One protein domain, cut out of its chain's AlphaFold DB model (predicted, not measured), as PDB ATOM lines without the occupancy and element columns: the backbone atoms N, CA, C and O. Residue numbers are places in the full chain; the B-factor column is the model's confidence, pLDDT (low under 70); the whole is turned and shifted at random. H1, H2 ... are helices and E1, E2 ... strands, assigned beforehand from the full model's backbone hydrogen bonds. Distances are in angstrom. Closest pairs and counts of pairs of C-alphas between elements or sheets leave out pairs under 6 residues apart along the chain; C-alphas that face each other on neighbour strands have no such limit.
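Overview. This is residues 4 to 93 of the 113 residues of an uncharacterized protein of Marinobacter similis (UniProt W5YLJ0). This is a loose rod: a small antiparallel sheet of three strands, E3, E2 and E5, lies toward one end with the short helix H1 at its E3 side, and a separate two-strand ribbon, E1 and E4, runs on toward the other end. The long link of residues 38 to 61 has no named element and makes the far end round Asp 57. The printed part has 90 residues, with E1, E2, E3, E4, H1 and E5 in that order along the chain; the sheet runs E3, E2, E5. The class is mostly strand, with 40 residues in named elements, under half of those printed. The whole is loose, with a radius of gyration of the C-alphas of 15.7 A and spans of 48 by 20 by 18 A.

Arrangement. Begin at E1, residues 4 to 11, whose antiparallel neighbour is E4, residues 62 to 70, at 156 degrees between directions; look for N 4 and O 69, 2.9 A apart, and N 67 and O 6, 2.8 A. E1 is apart from E2, residues 23 to 28. Going on, E2 and E3, residues 33 to 37, form an antiparallel hairpin at 162 degrees, with N 24 and O 36 at 2.8 A. On the other side of E2 is E5, residues 86 to 92, antiparallel at 163 degrees, with N 25 and O 90 at 2.8 A. E3 and E5 are the edge strands. E4 is apart from E2 and E5, while the closest C-alphas of E3 and E4, those of Leu 36 and Phe 69, are 8.0 A apart. H1, residues 74 to 78, is on the sheet but only grazes it with residues 75 to 78; its closest C-alpha pair with E3 is Ile 76 and Val 34, 6.2 A apart. In H1 every O i to N i+4 pair is within hydrogen-bond range.

Along the chain. Find C-alpha 4 at (157.272, 91.288, 167.667); from there E1 runs 22.1 A to Ser 11. E2, from Thr 23 to Asp 28, is 16.6 A long, and E3, from Ser 33 to Leu 37, is 13.7 A. Find C-alpha 62 at (141.578, 105.364, 160.910), where E4 begins; it runs 24.6 A to Arg 70. H1, from Leu 74 to Asp 78, is 5.9 A long. E5 runs 17.3 A from Leu 86 to C-alpha 92 at (148.812, 99.476, 178.657).

Size, cuts and confidence. The two C-alphas farthest apart are those of Asp 57 and Glu 80, 48.7 A. The printed part, residues 4 to 93, has no cut. The links E1 to E2, of 11 residues, and E3 to E4, of 24, are long. Mean pLDDT of the printed part is 71.5; look for values under 70 in residues 4 to 20 and 42 to 66 of this model.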
ATOM      1  N   PHE A   4     158.647  91.184 167.212       63.16
ATOM      2  CA  PHE A   4     157.272  91.288 167.667       63.16
ATOM      3  C   PHE A   4     156.671  92.497 166.964       63.16
ATOM      4  O   PHE A   4     156.854  93.644 167.366       63.16
ATOM      5  N   SER A   5     155.987  92.272 165.850       57.19
ATOM      6  CA  SER A   5     155.269  93.369 165.212       57.19
ATOM      7  C   SER A   5     153.849  93.426 165.727       57.19
ATOM      8  O   SER A   5     153.144  92.429 165.652       57.19
ATOM      9  N   LEU A   6     153.402  94.598 166.149       60.03
ATOM     10  CA  LEU A   6     151.998  94.867 166.404       60.03
ATOM     11  C   LEU A   6     151.536  95.916 165.391       60.03
ATOM     12  O   LEU A   6     152.183  96.948 165.223       60.03
ATOM     13  N   ARG A   7     150.424  95.669 164.698       55.44
ATOM     14  CA  ARG A   7     149.712  96.740 163.990       55.44
ATOM     15  C   ARG A   7     148.609  97.242 164.903       55.44
ATOM     16  O   ARG A   7     147.850  96.445 165.447       55.44
ATOM     17  N   VAL A   8     148.569  98.554 165.103       54.72
ATOM     18  CA  VAL A   8     147.557  99.218 165.923       54.72
ATOM     19  C   VAL A   8     146.957 100.350 165.106       54.72
ATOM     20  O   VAL A   8     147.664 101.225 164.606       54.72
ATOM     21  N   GLY A   9     145.635 100.314 164.967       51.62
ATOM     22  CA  GLY A   9     144.866 101.403 164.381       51.62
ATOM     23  C   GLY A   9     144.324 102.313 165.468       51.62
ATOM     24  O   GLY A   9     143.287 101.993 166.037       51.62
ATOM     25  N   VAL A  10     144.987 103.434 165.747       53.97
ATOM     26  CA  VAL A  10     144.499 104.403 166.736       53.97
ATOM     27  C   VAL A  10     143.618 105.440 166.047       53.97
ATOM     28  O   VAL A  10     144.053 106.137 165.130       53.97
ATOM     29  N   SER A  11     142.375 105.569 166.506       52.62
ATOM     30  CA  SER A  11     141.469 106.622 166.043       52.62
ATOM     31  C   SER A  11     141.783 107.945 166.741       52.62
ATOM     32  O   SER A  11     141.836 108.008 167.971       52.62
ATOM     33  N   THR A  12     141.960 109.017 165.964       54.25
ATOM     34  CA  THR A  12     142.114 110.369 166.514       54.25
ATOM     35  C   THR A  12     140.759 110.921 166.962       54.25
ATOM     36  O   THR A  12     139.819 111.025 166.172       54.25
ATOM     37  N   THR A  13     140.668 111.307 168.228       57.94
ATOM     38  CA  THR A  13     139.584 112.078 168.836       57.94
ATOM     39  C   THR A  13     140.150 113.408 169.353       57.94
ATOM     40  O   THR A  13     141.369 113.574 169.436       57.94
ATOM     41  N   PRO A  14     139.307 114.388 169.726       63.28
ATOM     42  CA  PRO A  14     139.791 115.605 170.380       63.28
ATOM     43  C   PRO A  14     140.655 115.336 171.627       63.28
ATOM     44  O   PRO A  14     141.540 116.128 171.934       63.28
ATOM     45  N   ASP A  15     140.442 114.202 172.301       57.19
ATOM     46  CA  ASP A  15     141.115 113.839 173.553       57.19
ATOM     47  C   ASP A  15     142.546 113.309 173.358       57.19
ATOM     48  O   ASP A  15     143.331 113.316 174.300       57.19
ATOM     49  N   ASN A  16     142.910 112.861 172.150       56.56
ATOM     50  CA  ASN A  16     144.253 112.362 171.819       56.56
ATOM     51  C   ASN A  16     144.885 113.125 170.639       56.56
ATOM     52  O   ASN A  16     145.757 112.615 169.936       56.56
ATOM     53  N   VAL A  17     144.460 114.378 170.428       59.19
ATOM     54  CA  VAL A  17     144.955 115.250 169.347       59.19
ATOM     55  C   VAL A  17     146.457 115.550 169.458       59.19
ATOM     56  O   VAL A  17     147.103 115.847 168.456       59.19
ATOM     57  N   LEU A  18     147.019 115.433 170.667       62.50
ATOM     58  CA  LEU A  18     148.454 115.536 170.960       62.50
ATOM     59  C   LEU A  18     149.161 114.168 170.927       62.50
ATOM     60  O   LEU A  18     150.226 114.002 171.522       62.50
ATOM     61  N   GLY A  19     148.585 113.192 170.227       64.50
ATOM     62  CA  GLY A  19     149.134 111.850 170.078       64.50
ATOM     63  C   GLY A  19     148.655 110.871 171.146       64.50
ATOM     64  O   GLY A  19     148.008 111.229 172.131       64.50
ATOM     65  N   GLN A  20     148.975 109.603 170.910       68.56
ATOM     66  CA  GLN A  20     148.735 108.504 171.832       68.56
ATOM     67  C   GLN A  20     149.973 107.615 171.851       68.56
ATOM     68  O   GLN A  20     150.535 107.300 170.805       68.56
ATOM     69  N   ASP A  21     150.376 107.224 173.050       79.50
ATOM     70  CA  ASP A  21     151.483 106.311 173.301       79.50
ATOM     71  C   ASP A  21     150.971 105.183 174.206       79.50
ATOM     72  O   ASP A  21     149.859 105.277 174.739       79.50
ATOM     73  N   PHE A  22     151.718 104.088 174.298       80.94
ATOM     74  CA  PHE A  22     151.352 102.923 175.099       80.94
ATOM     75  C   PHE A  22     152.584 102.113 175.503       80.94
ATOM     76  O   PHE A  22     153.611 102.114 174.824       80.94
ATOM     77  N   THR A  23     152.448 101.356 176.587       88.31
ATOM     78  CA  THR A  23     153.467 100.412 177.050       88.31
ATOM     79  C   THR A  23     153.101  98.996 176.612       88.31
ATOM     80  O   THR A  23     152.006  98.513 176.908       88.31
ATOM     81  N   LEU A  24     154.019  98.294 175.945       87.44
ATOM     82  CA  LEU A  24     153.965  96.841 175.786       87.44
ATOM     83  C   LEU A  24     154.650  96.188 176.987       87.44
ATOM     84  O   LEU A  24     155.810  96.477 177.266       87.44
ATOM     85  N   VAL A  25     153.956  95.279 177.663       92.31
ATOM     86  CA  VAL A  25     154.525  94.439 178.719       92.31
ATOM     87  C   VAL A  25     154.518  92.990 178.257       92.31
ATOM     88  O   VAL A  25     153.469  92.456 177.893       92.31
ATOM     89  N   LEU A  26     155.684  92.353 178.275       91.19
ATOM     90  CA  LEU A  26     155.840  90.928 177.990       91.19
ATOM     91  C   LEU A  26     156.163  90.194 179.289       91.19
ATOM     92  O   LEU A  26     156.968  90.690 180.073       91.19
ATOM     93  N   SER A  27     155.557  89.024 179.494       94.44
ATOM     94  CA  SER A  27     155.831  88.159 180.646       94.44
ATOM     95  C   SER A  27     156.005  86.702 180.223       94.44
ATOM     96  O   SER A  27     155.223  86.195 179.408       94.44
ATOM     97  N   ASP A  28     156.992  86.024 180.808       93.50
ATOM     98  CA  ASP A  28     157.271  84.603 180.579       93.50
ATOM     99  C   ASP A  28     156.701  83.691 181.682       93.50
ATOM    100  O   ASP A  28     156.148  84.146 182.690       93.50
ATOM    101  N   ALA A  29     156.802  82.378 181.473       94.31
ATOM    102  CA  ALA A  29     156.322  81.366 182.412       94.31
ATOM    103  C   ALA A  29     157.120  81.319 183.731       94.31
ATOM    104  O   ALA A  29     156.633  80.758 184.715       94.31
ATOM    105  N   ASN A  30     158.317  81.910 183.761       94.19
ATOM    106  CA  ASN A  30     159.170  82.004 184.947       94.19
ATOM    107  C   ASN A  30     158.809  83.216 185.825       94.19
ATOM    108  O   ASN A  30     159.305  83.340 186.944       94.19
ATOM    109  N   GLY A  31     157.910  84.084 185.345       94.56
ATOM    110  CA  GLY A  31     157.472  85.294 186.033       94.56
ATOM    111  C   GLY A  31     158.327  86.524 185.723       94.56
ATOM    112  O   GLY A  31     158.070  87.587 186.291       94.56
ATOM    113  N   THR A  32     159.299  86.417 184.817       96.12
ATOM    114  CA  THR A  32     160.080  87.561 184.339       96.12
ATOM    115  C   THR A  32     159.192  88.449 183.480       96.12
ATOM    116  O   THR A  32     158.314  87.966 182.760       96.12
ATOM    117  N   SER A  33     159.361  89.768 183.579       95.12
ATOM    118  CA  SER A  33     158.608  90.726 182.767       95.12
ATOM    119  C   SER A  33     159.457  91.912 182.338       95.12
ATOM    120  O   SER A  33     160.264  92.412 183.119       95.12
ATOM    121  N   VAL A  34     159.207  92.402 181.126       94.50
ATOM    122  CA  VAL A  34     159.824  93.614 180.570       94.50
ATOM    123  C   VAL A  34     158.750  94.553 180.034       94.50
ATOM    124  O   VAL A  34     157.737  94.102 179.496       94.50
ATOM    125  N   SER A  35     158.990  95.855 180.169       93.75
ATOM    126  CA  SER A  35     158.121  96.916 179.662       93.75
ATOM    127  C   SER A  35     158.847  97.721 178.590       93.75
ATOM    128  O   SER A  35     160.009  98.080 178.765       93.75
ATOM    129  N   LEU A  36     158.153  98.020 177.497       88.75
ATOM    130  CA  LEU A  36     158.672  98.733 176.333       88.75
ATOM    131  C   LEU A  36     157.700  99.860 175.978       88.75
ATOM    132  O   LEU A  36     156.524  99.590 175.725       88.75
ATOM    133  N   LEU A  37     158.168 101.109 175.957       89.12
ATOM    134  CA  LEU A  37     157.355 102.252 175.545       89.12
ATOM    135  C   LEU A  37     157.316 102.324 174.015       89.12
ATOM    136  O   LEU A  37     158.356 102.244 173.369       89.12
ATOM    137  N   ALA A  38     156.130 102.443 173.418       81.88
ATOM    138  CA  ALA A  38     155.985 102.383 171.965       81.88
ATOM    139  C   ALA A  38     156.729 103.525 171.244       81.88
ATOM    140  O   ALA A  38     157.309 103.289 170.179       81.88
ATOM    141  N   SER A  39     156.774 104.722 171.834       82.44
ATOM    142  CA  SER A  39     157.503 105.873 171.282       82.44
ATOM    143  C   SER A  39     159.025 105.691 171.204       82.44
ATOM    144  O   SER A  39     159.651 106.342 170.372       82.44
ATOM    145  N   ASP A  40     159.620 104.749 171.947       84.44
ATOM    146  CA  ASP A  40     161.051 104.418 171.818       84.44
ATOM    147  C   ASP A  40     161.369 103.647 170.520       84.44
ATOM    148  O   ASP A  40     162.523 103.575 170.093       84.44
ATOM    149  N   TYR A  41     160.355 103.040 169.891       76.94
ATOM    150  CA  TYR A  41     160.516 102.149 168.733       76.94
ATOM    151  C   TYR A  41     159.834 102.665 167.465       76.94
ATOM    152  O   TYR A  41     160.093 102.145 166.376       76.94
ATOM    153  N   SER A  42     158.940 103.648 167.579       69.44
ATOM    154  CA  SER A  42     158.210 104.186 166.437       69.44
ATOM    155  C   SER A  42     157.776 105.633 166.655       69.44
ATOM    156  O   SER A  42     156.838 105.911 167.399       69.44
ATOM    157  N   ASP A  43     158.363 106.545 165.876       60.88
ATOM    158  CA  ASP A  43     157.857 107.917 165.720       60.88
ATOM    159  C   ASP A  43     156.497 107.946 164.990       60.88
ATOM    160  O   ASP A  43     155.759 108.932 165.029       60.88
ATOM    161  N   ALA A  44     156.138 106.842 164.320       56.56
ATOM    162  CA  ALA A  44     154.911 106.695 163.542       56.56
ATOM    163  C   ALA A  44     153.668 106.434 164.408       56.56
ATOM    164  O   ALA A  44     152.616 106.101 163.875       56.56
ATOM    165  N   LEU A  45     153.738 106.630 165.727       56.34
ATOM    166  CA  LEU A  45     152.534 106.841 166.539       56.34
ATOM    167  C   LEU A  45     151.806 108.144 166.152       56.34
ATOM    168  O   LEU A  45     150.641 108.330 166.503       56.34
ATOM    169  N   TYR A  46     152.467 109.024 165.388       51.34
ATOM    170  CA  TYR A  46     151.950 110.312 164.937       51.34
ATOM    171  C   TYR A  46     151.485 110.343 163.469       51.34
ATOM    172  O   TYR A  46     152.025 109.686 162.580       51.34
ATOM    173  N   ALA A  47     150.429 111.124 163.228       51.34
ATOM    174  CA  ALA A  47     149.576 111.068 162.042       51.34
ATOM    175  C   ALA A  47     150.213 111.570 160.722       51.34
ATOM    176  O   ALA A  47     150.795 112.655 160.693       51.34
ATOM    177  N   PRO A  48     149.968 110.902 159.572       42.91
ATOM    178  CA  PRO A  48     150.098 111.521 158.252       42.91
ATOM    179  C   PRO A  48     148.906 112.467 157.955       42.91
ATOM    180  O   PRO A  48     147.803 112.252 158.476       42.91
ATOM    181  N   PRO A  49     149.059 113.480 157.077       38.69
ATOM    182  CA  PRO A  49     148.055 114.524 156.813       38.69
ATOM    183  C   PRO A  49     146.686 113.969 156.379       38.69
ATOM    184  O   PRO A  49     146.602 113.015 155.604       38.69
ATOM    185  N   GLY A  50     145.578 114.523 156.888       42.91
ATOM    186  CA  GLY A  50     144.206 114.123 156.537       42.91
ATOM    187  C   GLY A  50     143.136 115.057 157.106       42.91
ATOM    188  O   GLY A  50     143.442 115.914 157.929       42.91
ATOM    189  N   LEU A  51     141.893 114.922 156.632       44.50
ATOM    190  CA  LEU A  51     140.807 115.845 156.976       44.50
ATOM    191  C   LEU A  51     140.333 115.672 158.440       44.50
ATOM    192  O   LEU A  51     140.202 114.539 158.897       44.50
ATOM    193  N   PRO A  52     140.025 116.772 159.158       49.62
ATOM    194  CA  PRO A  52     139.781 116.814 160.611       49.62
ATOM    195  C   PRO A  52     138.390 116.316 161.061       49.62
ATOM    196  O   PRO A  52     137.893 116.721 162.111       49.62
ATOM    197  N   VAL A  53     137.692 115.508 160.258       47.59
ATOM    198  CA  VAL A  53     136.243 115.318 160.420       47.59
ATOM    199  C   VAL A  53     135.902 114.214 161.431       47.59
ATOM    200  O   VAL A  53     136.393 113.091 161.346       47.59
ATOM    201  N   SER A  54     135.024 114.579 162.371       49.66
ATOM    202  CA  SER A  54     134.292 113.752 163.342       49.66
ATOM    203  C   SER A  54     134.079 112.295 162.904       49.66
ATOM    204  O   SER A  54     133.441 112.021 161.880       49.66
ATOM    205  N   ALA A  55     134.521 111.354 163.750       51.69
ATOM    206  CA  ALA A  55     134.287 109.922 163.565       51.69
ATOM    207  C   ALA A  55     132.798 109.542 163.492       51.69
ATOM    208  O   ALA A  55     132.460 108.481 162.972       51.69
ATOM    209  N   ARG A  56     131.912 110.422 163.978       48.50
ATOM    210  CA  ARG A  56     130.464 110.218 164.037       48.50
ATOM    211  C   ARG A  56     129.754 110.465 162.702       48.50
ATOM    212  O   ARG A  56     128.739 109.824 162.461       48.50
ATOM    213  N   ASP A  57     130.275 111.348 161.845       46.31
ATOM    214  CA  ASP A  57     129.511 111.865 160.694       46.31
ATOM    215  C   ASP A  57     130.046 111.408 159.324       46.31
ATOM    216  O   ASP A  57     129.313 111.455 158.338       46.31
ATOM    217  N   THR A  58     131.303 110.950 159.237       46.75
ATOM    218  CA  THR A  58     131.946 110.592 157.946       46.75
ATOM    219  C   THR A  58     132.731 109.276 157.941       46.75
ATOM    220  O   THR A  58     133.204 108.859 156.887       46.75
ATOM    221  N   GLY A  59     132.842 108.595 159.087       46.41
ATOM    222  CA  GLY A  59     133.861 107.566 159.293       46.41
ATOM    223  C   GLY A  59     135.200 108.247 159.563       46.41
ATOM    224  O   GLY A  59     135.826 108.803 158.666       46.41
ATOM    225  N   GLY A  60     135.605 108.273 160.832       50.34
ATOM    226  CA  GLY A  60     136.839 108.942 161.245       50.34
ATOM    227  C   GLY A  60     138.034 108.360 160.502       50.34
ATOM    228  O   GLY A  60     138.053 107.172 160.183       50.34
ATOM    229  N   LYS A  61     139.036 109.190 160.209       51.44
ATOM    230  CA  LYS A  61     140.268 108.718 159.579       51.44
ATOM    231  C   LYS A  61     140.954 107.710 160.510       51.44
ATOM    232  O   LYS A  61     141.600 108.105 161.474       51.44
ATOM    233  N   THR A  62     140.826 106.417 160.220       51.19
ATOM    234  CA  THR A  62     141.578 105.364 160.910       51.19
ATOM    235  C   THR A  62     142.976 105.294 160.310       51.19
ATOM    236  O   THR A  62     143.138 105.062 159.110       51.19
ATOM    237  N   ILE A  63     143.993 105.539 161.132       54.22
ATOM    238  CA  ILE A  63     145.396 105.409 160.741       54.22
ATOM    239  C   ILE A  63     145.892 104.088 161.323       54.22
ATOM    240  O   ILE A  63     145.978 103.947 162.539       54.22
ATOM    241  N   ASN A  64     146.212 103.130 160.454       54.75
ATOM    242  CA  ASN A  64     146.816 101.865 160.861       54.75
ATOM    243  C   ASN A  64     148.337 102.004 160.822       54.75
ATOM    244  O   ASN A  64     148.936 101.969 159.747       54.75
ATOM    245  N   ASN A  65     148.949 102.149 161.996       58.31
ATOM    246  CA  ASN A  65     150.398 102.201 162.135       58.31
ATOM    247  C   ASN A  65     150.926 100.840 162.592       58.31
ATOM    248  O   ASN A  65     150.325 100.142 163.410       58.31
ATOM    249  N   MET A  66     152.070 100.446 162.043       63.66
ATOM    250  CA  MET A  66     152.823  99.298 162.533       63.66
ATOM    251  C   MET A  66     153.818  99.802 163.574       63.66
ATOM    252  O   MET A  66     154.614 100.688 163.275       63.66
ATOM    253  N   VAL A  67     153.775  99.237 164.778       71.75
ATOM    254  CA  VAL A  67     154.769  99.469 165.828       71.75
ATOM    255  C   VAL A  67     155.636  98.208 165.917       71.75
ATOM    256  O   VAL A  67     155.172  97.172 166.409       71.75
ATOM    257  N   PRO A  68     156.862  98.229 165.358       71.31
ATOM    258  CA  PRO A  68     157.744  97.071 165.366       71.31
ATOM    259  C   PRO A  68     158.572  97.039 166.657       71.31
ATOM    260  O   PRO A  68     159.652  97.621 166.725       71.31
ATOM    261  N   PHE A  69     158.102  96.316 167.674       76.12
ATOM    262  CA  PHE A  69     158.936  96.018 168.837       76.12
ATOM    263  C   PHE A  69     159.961  94.953 168.449       76.12
ATOM    264  O   PHE A  69     159.630  93.815 168.098       76.12
ATOM    265  N   ARG A  70     161.240  95.319 168.469       75.75
ATOM    266  CA  ARG A  70     162.300  94.365 168.154       75.75
ATOM    267  C   ARG A  70     162.505  93.428 169.339       75.75
ATOM    268  O   ARG A  70     162.662  93.903 170.458       75.75
ATOM    269  N   LEU A  71     162.537  92.118 169.100       75.19
ATOM    270  CA  LEU A  71     162.753  91.143 170.177       75.19
ATOM    271  C   LEU A  71     164.203  91.119 170.679       75.19
ATOM    272  O   LEU A  71     164.472  90.585 171.747       75.19
ATOM    273  N   ASP A  72     165.122  91.724 169.929       75.81
ATOM    274  CA  ASP A  72     166.522  91.926 170.304       75.81
ATOM    275  C   ASP A  72     166.779  93.296 170.954       75.81
ATOM    276  O   ASP A  72     167.932  93.706 171.099       75.81
ATOM    277  N   ALA A  73     165.722  94.031 171.319       81.75
ATOM    278  CA  ALA A  73     165.875  95.299 172.013       81.75
ATOM    279  C   ALA A  73     166.639  95.095 173.331       81.75
ATOM    280  O   ALA A  73     166.348  94.162 174.081       81.75
ATOM    281  N   LEU A  74     167.587  95.991 173.628       85.50
ATOM    282  CA  LEU A  74     168.428  95.909 174.830       85.50
ATOM    283  C   LEU A  74     167.624  95.694 176.124       85.50
ATOM    284  O   LEU A  74     168.008  94.810 176.880       85.50
ATOM    285  N   PRO A  75     166.479  96.372 176.364       88.75
ATOM    286  CA  PRO A  75     165.686  96.112 177.565       88.75
ATOM    287  C   PRO A  75     165.191  94.666 177.680       88.75
ATOM    288  O   PRO A  75     165.090  94.144 178.783       88.75
ATOM    289  N   ILE A  76     164.885  94.010 176.555       84.94
ATOM    290  CA  ILE A  76     164.480  92.599 176.527       84.94
ATOM    291  C   ILE A  76     165.690  91.718 176.835       84.94
ATOM    292  O   ILE A  76     165.603  90.858 177.708       84.94
ATOM    293  N   PHE A  77     166.820  91.967 176.167       84.94
ATOM    294  CA  PHE A  77     168.061  91.224 176.389       84.94
ATOM    295  C   PHE A  77     168.534  91.299 177.851       84.94
ATOM    296  O   PHE A  77     168.814  90.268 178.456       84.94
ATOM    297  N   ASP A  78     168.544  92.497 178.436       91.56
ATOM    298  CA  ASP A  78     168.995  92.743 179.811       91.56
ATOM    299  C   ASP A  78     168.007  92.217 180.868       91.56
ATOM    300  O   ASP A  78     168.381  92.032 182.025       91.56
ATOM    301  N   SER A  79     166.745  91.975 180.491       89.50
ATOM    302  CA  SER A  79     165.713  91.469 181.407       89.50
ATOM    303  C   SER A  79     165.757  89.962 181.642       89.50
ATOM    304  O   SER A  79     165.007  89.481 182.486       89.50
ATOM    305  N   GLU A  80     166.586  89.218 180.900       90.06
ATOM    306  CA  GLU A  80     166.618  87.746 180.925       90.06
ATOM    307  C   GLU A  80     165.261  87.088 180.586       90.06
ATOM    308  O   GLU A  80     165.019  85.931 180.927       90.06
ATOM    309  N   LEU A  81     164.364  87.814 179.906       90.75
ATOM    310  CA  LEU A  81     163.046  87.317 179.508       90.75
ATOM    311  C   LEU A  81     163.176  86.118 178.558       90.75
ATOM    312  O   LEU A  81     163.770  86.227 177.481       90.75
ATOM    313  N   ASP A  82     162.544  84.995 178.904       89.69
ATOM    314  CA  ASP A  82     162.499  83.828 178.029       89.69
ATOM    315  C   ASP A  82     161.402  83.976 176.967       89.69
ATOM    316  O   ASP A  82     160.227  83.647 177.157       89.69
ATOM    317  N   LEU A  83     161.817  84.433 175.785       85.31
ATOM    318  CA  LEU A  83     160.936  84.597 174.631       85.31
ATOM    319  C   LEU A  83     160.319  83.278 174.129       85.31
ATOM    320  O   LEU A  83     159.316  83.314 173.415       85.31
ATOM    321  N   THR A  84     160.880  82.116 174.487       86.31
ATOM    322  CA  THR A  84     160.350  80.803 174.083       86.31
ATOM    323  C   THR A  84     159.213  80.315 174.981       86.31
ATOM    324  O   THR A  84     158.459  79.428 174.580       86.31
ATOM    325  N   SER A  85     159.046  80.925 176.158       88.88
ATOM    326  CA  SER A  85     158.002  80.599 177.132       88.88
ATOM    327  C   SER A  85     157.125  81.804 177.492       88.88
ATOM    328  O   SER A  85     156.569  81.873 178.590       88.88
ATOM    329  N   LEU A  86     156.946  82.745 176.556       88.44
ATOM    330  CA  LEU A  86     156.009  83.861 176.716       88.44
ATOM    331  C   LEU A  86     154.590  83.363 177.004       88.44
ATOM    332  O   LEU A  86     154.005  82.608 176.226       88.44
ATOM    333  N   VAL A  87     154.007  83.856 178.097       92.12
ATOM    334  CA  VAL A  87     152.631  83.534 178.508       92.12
ATOM    335  C   VAL A  87     151.694  84.731 178.411       92.12
ATOM    336  O   VAL A  87     150.476  84.555 178.385       92.12
ATOM    337  N   ARG A  88     152.234  85.957 178.352       91.12
ATOM    338  CA  ARG A  88     151.433  87.183 178.296       91.12
ATOM    339  C   ARG A  88     152.112  88.277 177.478       91.12
ATOM    340  O   ARG A  88     153.283  88.579 177.682       91.12
ATOM    341  N   ALA A  89     151.320  88.912 176.620       87.56
ATOM    342  CA  ALA A  89     151.598  90.225 176.052       87.56
ATOM    343  C   ALA A  89     150.449  91.162 176.449       87.56
ATOM    344  O   ALA A  89     149.280  90.861 176.201       87.56
ATOM    345  N   GLU A  90     150.768  92.266 177.113       89.12
ATOM    346  CA  GLU A  90     149.811  93.245 177.625       89.12
ATOM    347  C   GLU A  90     150.097  94.615 177.010       89.12
ATOM    348  O   GLU A  90     151.236  95.068 176.991       89.12
ATOM    349  N   LEU A  91     149.050  95.282 176.529       83.88
ATOM    350  CA  LEU A  91     149.122  96.662 176.059       83.88
ATOM    351  C   LEU A  91     148.485  97.564 177.112       83.88
ATOM    352  O   LEU A  91     147.299  97.411 177.416       83.88
ATOM    353  N   ARG A  92     149.266  98.491 177.670       87.69
ATOM    354  CA  ARG A  92     148.812  99.476 178.657       87.69
ATOM    355  C   ARG A  92     148.765 100.855 178.031       87.69
ATOM    356  O   ARG A  92     149.763 101.333 177.510       87.69
ATOM    357  N   PHE A  93     147.608 101.490 178.123       81.00
ATOM    358  CA  PHE A  93     147.392 102.873 177.708       81.00
ATOM    359  C   PHE A  93     147.366 103.724 178.970       81.00
ATOM    360  O   PHE A  93     146.305 104.102 179.458       81.00
TER     361      PHE A  93